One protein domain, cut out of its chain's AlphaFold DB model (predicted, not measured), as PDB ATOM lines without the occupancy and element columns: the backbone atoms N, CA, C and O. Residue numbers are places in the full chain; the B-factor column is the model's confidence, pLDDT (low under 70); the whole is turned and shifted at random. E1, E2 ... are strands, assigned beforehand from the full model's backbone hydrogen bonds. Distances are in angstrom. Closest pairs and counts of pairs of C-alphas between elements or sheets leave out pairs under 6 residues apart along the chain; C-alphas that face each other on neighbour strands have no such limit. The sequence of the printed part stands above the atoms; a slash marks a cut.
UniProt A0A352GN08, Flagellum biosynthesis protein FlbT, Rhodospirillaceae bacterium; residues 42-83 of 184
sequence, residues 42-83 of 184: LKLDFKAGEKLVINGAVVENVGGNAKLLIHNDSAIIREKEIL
ATOM      1  N   LEU A  42     287.439 262.280 199.860       83.69
ATOM      2  CA  LEU A  42     286.098 262.556 199.369       83.69
ATOM      3  C   LEU A  42     285.539 261.296 198.707       83.69
ATOM      4  O   LEU A  42     285.985 260.874 197.637       83.69
ATOM      5  N   LYS A  43     284.551 260.686 199.360       86.38
ATOM      6  CA  LYS A  43     283.824 259.533 198.832       86.38
ATOM      7  C   LYS A  43     282.648 260.001 197.981       86.38
ATOM      8  O   LYS A  43     281.759 260.693 198.473       86.38
ATOM      9  N   LEU A  44     282.620 259.573 196.726       85.56
ATOM     10  CA  LEU A  44     281.553 259.858 195.775       85.56
ATOM     11  C   LEU A  44     280.909 258.551 195.316       85.56
ATOM     12  O   LEU A  44     281.593 257.642 194.848       85.56
ATOM     13  N   ASP A  45     279.586 258.471 195.429       86.62
ATOM     14  CA  ASP A  45     278.799 257.418 194.791       86.62
ATOM     15  C   ASP A  45     278.391 257.864 193.379       86.62
ATOM     16  O   ASP A  45     277.970 259.012 193.168       86.62
ATOM     17  N   PHE A  46     278.526 256.940 192.429       86.19
ATOM     18  CA  PHE A  46     278.436 257.198 191.001       86.19
ATOM     19  C   PHE A  46     277.516 256.176 190.331       86.19
ATOM     20  O   PHE A  46     277.711 254.963 190.461       86.19
ATOM     21  N   LYS A  47     276.475 256.655 189.648       87.06
ATOM     22  CA  LYS A  47     275.507 255.783 188.966       87.06
ATOM     23  C   LYS A  47     276.011 255.363 187.585       87.06
ATOM     24  O   LYS A  47     276.930 255.966 187.035       87.06
ATOM     25  N   ALA A  48     275.417 254.307 187.034       88.25
ATOM     26  CA  ALA A  48     275.650 253.903 185.648       88.25
ATOM     27  C   ALA A  48     275.295 255.051 184.684       88.25
ATOM     28  O   ALA A  48     274.226 255.649 184.812       88.25
ATOM     29  N   GLY A  49     276.192 255.365 183.748       86.31
ATOM     30  CA  GLY A  49     276.047 256.449 182.773       86.31
ATOM     31  C   GLY A  49     276.228 257.864 183.332       86.31
ATOM     32  O   GLY A  49     275.971 258.831 182.622       86.31
ATOM     33  N   GLU A  50     276.627 258.023 184.599       89.00
ATOM     34  CA  GLU A  50     276.903 259.345 185.172       89.00
ATOM     35  C   GLU A  50     278.276 259.861 184.713       89.00
ATOM     36  O   GLU A  50     279.230 259.081 184.605       89.00
ATOM     37  N   LYS A  51     278.387 261.177 184.471       91.12
ATOM     38  CA  LYS A  51     279.666 261.844 184.192       91.12
ATOM     39  C   LYS A  51     280.049 262.862 185.263       91.12
ATOM     40  O   LYS A  51     279.214 263.548 185.863       91.12
ATOM     41  N   LEU A  52     281.351 262.962 185.488       90.56
ATOM     42  CA  LEU A  52     281.997 263.823 186.467       90.56
ATOM     43  C   LEU A  52     283.170 264.532 185.803       90.56
ATOM     44  O   LEU A  52     283.863 263.939 184.984       90.56
ATOM     45  N   VAL A  53     283.429 265.772 186.191       89.31
ATOM     46  CA  VAL A  53     284.633 266.498 185.796       89.31
ATOM     47  C   VAL A  53     285.541 266.665 187.005       89.31
ATOM     48  O   VAL A  53     285.105 267.172 188.037       89.31
ATOM     49  N   ILE A  54     286.797 266.233 186.867       89.75
ATOM     50  CA  ILE A  54     287.858 266.367 187.871       89.75
ATOM     51  C   ILE A  54     289.009 267.148 187.241       89.75
ATOM     52  O   ILE A  54     289.657 266.643 186.326       89.75
ATOM     53  N   ASN A  55     289.277 268.369 187.710       85.06
ATOM     54  CA  ASN A  55     290.349 269.233 187.183       85.06
ATOM     55  C   ASN A  55     290.348 269.345 185.636       85.06
ATOM     56  O   ASN A  55     291.400 269.355 184.999       85.06
ATOM     57  N   GLY A  56     289.161 269.362 185.022       80.75
ATOM     58  CA  GLY A  56     288.982 269.417 183.566       80.75
ATOM     59  C   GLY A  56     288.986 268.064 182.840       80.75
ATOM     60  O   GLY A  56     288.641 268.019 181.662       80.75
ATOM     61  N   ALA A  57     289.310 266.956 183.510       86.50
ATOM     62  CA  ALA A  57     289.153 265.616 182.951       86.50
ATOM     63  C   ALA A  57     287.709 265.128 183.123       86.50
ATOM     64  O   ALA A  57     287.185 265.139 184.237       86.50
ATOM     65  N   VAL A  58     287.080 264.676 182.038       89.44
ATOM     66  CA  VAL A  58     285.737 264.080 182.068       89.44
ATOM     67  C   VAL A  58     285.859 262.582 182.340       89.44
ATOM     68  O   VAL A  58     286.543 261.866 181.612       89.44
ATOM     69  N   VAL A  59     285.190 262.112 183.387       90.44
ATOM     70  CA  VAL A  59     285.121 260.709 183.799       90.44
ATOM     71  C   VAL A  59     283.682 260.241 183.646       90.44
ATOM     72  O   VAL A  59     282.781 260.790 184.279       90.44
ATOM     73  N   GLU A  60     283.470 259.222 182.821       91.88
ATOM     74  CA  GLU A  60     282.165 258.605 182.583       91.88
ATOM     75  C   GLU A  60     282.146 257.176 183.120       91.88
ATOM     76  O   GLU A  60     283.090 256.407 182.920       91.88
ATOM     77  N   ASN A  61     281.056 256.806 183.791       91.88
ATOM     78  CA  ASN A  61     280.842 255.434 184.225       91.88
ATOM     79  C   ASN A  61     280.044 254.637 183.200       91.88
ATOM     80  O   ASN A  61     278.825 254.744 183.125       91.88
ATOM     81  N   VAL A  62     280.737 253.775 182.467       89.94
ATOM     82  CA  VAL A  62     280.142 252.916 181.433       89.94
ATOM     83  C   VAL A  62     279.528 251.629 182.028       89.94
ATOM     84  O   VAL A  62     278.824 250.898 181.339       89.94
ATOM     85  N   GLY A  63     279.787 251.330 183.308       87.62
ATOM     86  CA  GLY A  63     279.376 250.091 183.975       87.62
ATOM     87  C   GLY A  63     278.262 250.261 185.010       87.62
ATOM     88  O   GLY A  63     277.436 251.168 184.938       87.62
ATOM     89  N   GLY A  64     278.234 249.355 185.992       89.25
ATOM     90  CA  GLY A  64     277.316 249.422 187.134       89.25
ATOM     91  C   GLY A  64     277.660 250.543 188.123       89.25
ATOM     92  O   GLY A  64     278.575 251.331 187.905       89.25
ATOM     93  N   ASN A  65     276.941 250.615 189.245       88.94
ATOM     94  CA  ASN A  65     277.204 251.629 190.273       88.94
ATOM     95  C   ASN A  65     278.634 251.506 190.826       88.94
ATOM     96  O   ASN A  65     279.022 250.444 191.316       88.94
ATOM     97  N   ALA A  66     279.385 252.603 190.788       87.94
ATOM     98  CA  ALA A  66     280.770 252.674 191.232       87.94
ATOM     99  C   ALA A  66     280.917 253.649 192.405       87.94
ATOM    100  O   ALA A  66     280.115 254.567 192.585       87.94
ATOM    101  N   LYS A  67     281.956 253.449 193.217       89.38
ATOM    102  CA  LYS A  67     282.321 254.364 194.304       89.38
ATOM    103  C   LYS A  67     283.734 254.850 194.063       89.38
ATOM    104  O   LYS A  67     284.647 254.033 193.982       89.38
ATOM    105  N   LEU A  68     283.899 256.159 193.952       87.44
ATOM    106  CA  LEU A  68     285.201 256.787 193.792       87.44
ATOM    107  C   LEU A  68     285.623 257.401 195.121       87.44
ATOM    108  O   LEU A  68     284.826 258.047 195.802       87.44
ATOM    109  N   LEU A  69     286.879 257.184 195.487       88.38
ATOM    110  CA  LEU A  69     287.492 257.784 196.657       88.38
ATOM    111  C   LEU A  69     288.633 258.678 196.179       88.38
ATOM    112  O   LEU A  69     289.601 258.181 195.606       88.38
ATOM    113  N   ILE A  70     288.497 259.987 196.370       88.31
ATOM    114  CA  ILE A  70     289.533 260.948 195.997       88.31
ATOM    115  C   ILE A  70     290.351 261.306 197.234       88.31
ATOM    116  O   ILE A  70     289.804 261.745 198.242       88.31
ATOM    117  N   HIS A  71     291.666 261.124 197.136       84.38
ATOM    118  CA  HIS A  71     292.620 261.399 198.215       84.38
ATOM    119  C   HIS A  71     293.257 262.791 198.145       84.38
ATOM    120  O   HIS A  71     293.918 263.194 199.093       84.38
ATOM    121  N   ASN A  72     293.065 263.508 197.038       83.69
ATOM    122  CA  ASN A  72     293.671 264.813 196.798       83.69
ATOM    123  C   ASN A  72     292.613 265.917 196.808       83.69
ATOM    124  O   ASN A  72     291.488 265.710 196.342       83.69
ATOM    125  N   ASP A  73     293.021 267.122 197.194       77.00
ATOM    126  CA  ASP A  73     292.238 268.323 196.923       77.00
ATOM    127  C   ASP A  73     292.151 268.538 195.409       77.00
ATOM    128  O   ASP A  73     293.154 268.687 194.706       77.00
ATOM    129  N   SER A  74     290.934 268.472 194.880       80.81
ATOM    130  CA  SER A  74     290.674 268.606 193.448       80.81
ATOM    131  C   SER A  74     289.342 269.298 193.201       80.81
ATOM    132  O   SER A  74     288.406 269.193 193.996       80.81
ATOM    133  N   ALA A  75     289.265 270.018 192.083       84.62
ATOM    134  CA  ALA A  75     288.029 270.621 191.622       84.62
ATOM    135  C   ALA A  75     287.152 269.527 191.010       84.62
ATOM    136  O   ALA A  75     287.508 268.943 189.982       84.62
ATOM    137  N   ILE A  76     286.026 269.232 191.658       88.75
ATOM    138  CA  ILE A  76     285.119 268.151 191.292       88.75
ATOM    139  C   ILE A  76     283.717 268.718 191.099       88.75
ATOM    140  O   ILE A  76     283.135 269.305 192.010       88.75
ATOM    141  N   ILE A  77     283.142 268.494 189.922       89.62
ATOM    142  CA  ILE A  77     281.769 268.890 189.608       89.62
ATOM    143  C   ILE A  77     281.089 267.816 188.760       89.62
ATOM    144  O   ILE A  77     281.708 267.185 187.904       89.62
ATOM    145  N   ARG A  78     279.811 267.551 189.029       90.06
ATOM    146  CA  ARG A  78     279.015 266.561 188.286       90.06
ATOM    147  C   ARG A  78     278.488 267.174 187.001       90.06
ATOM    148  O   ARG A  78     278.125 268.340 187.019       90.06
ATOM    149  N   GLU A  79     278.336 266.382 185.940       88.69
ATOM    150  CA  GLU A  79     277.785 266.849 184.652       88.69
ATOM    151  C   GLU A  79     276.449 267.580 184.818       88.69
ATOM    152  O   GLU A  79     276.248 268.628 184.225       88.69
ATOM    153  N   LYS A  80     275.580 267.106 185.718       87.62
ATOM    154  CA  LYS A  80     274.288 267.749 186.023       87.62
ATOM    155  C   LYS A  80     274.392 269.150 186.629       87.62
ATOM    156  O   LYS A  80     273.409 269.879 186.645       87.62
ATOM    157  N   GLU A  81     275.533 269.476 187.219       88.31
ATOM    158  CA  GLU A  81     275.809 270.788 187.801       88.31
ATOM    159  C   GLU A  81     276.622 271.661 186.843       88.31
ATOM    160  O   GLU A  81     276.791 272.844 187.108       88.31
ATOM    161  N   ILE A  82     277.127 271.110 185.740       90.75
ATOM    162  CA  ILE A  82     277.869 271.879 184.750       90.75
ATOM    163  C   ILE A  82     276.869 272.601 183.860       90.75
ATOM    164  O   ILE A  82     276.053 271.969 183.197       90.75
ATOM    165  N   LEU A  83     276.975 273.924 183.815       90.62
ATOM    166  CA  LEU A  83     276.260 274.740 182.850       90.62
ATOM    167  C   LEU A  83     277.134 274.964 181.616       90.62
ATOM    168  O   LEU A  83     278.316 275.313 181.735       90.62
TER     169      LEU A  83
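What this domain is: This is residues 42 to 83 of the 184 residues of the protein "Flagellum biosynthesis protein FlbT" of Rhodospirillaceae bacterium (UniProt A0A352GN08). Two small antiparallel sheets, the pair E1 and E4 and the trio E3, E2, E5, stand on two sides of an open ring, with links joining them at both ends. Residues 79 to 83 lead away beyond E5. The 42 printed residues hold no named helix and five strands, E1 to E5 along the chain: all strand, compact, radius of gyration of the C-alphas 10.0 A, spans 26 by 25 by 14 A.

How they stand to each other: E1, residues 42 to 46, is antiparallel to E4, residues 66 to 70, at 159 degrees; N 44 and O 68 are 2.8 A apart. E2, residues 51 to 54, forms a hairpin with E3, residues 57 to 60; N 59 and O 52 are 2.8 A apart. E5, residues 76 to 78, is antiparallel to E2, with N 53 and O 77 2.8 A apart. E2 and E4 are apart, as are E1 and E5.

Where its parts are: E1 begins at C-alpha 42 (286.098, 262.556, 199.369) and spans 12.5 A; E4 spans 13.0 A. E5 ends at C-alpha 78 (279.015, 266.561, 188.286).

The domain as a whole: The C-alphas of His 71 and Leu 83 are farthest apart, 26.1 A. The four links are tight. The printed part has no cut, and no printed residue is under 70 in pLDDT.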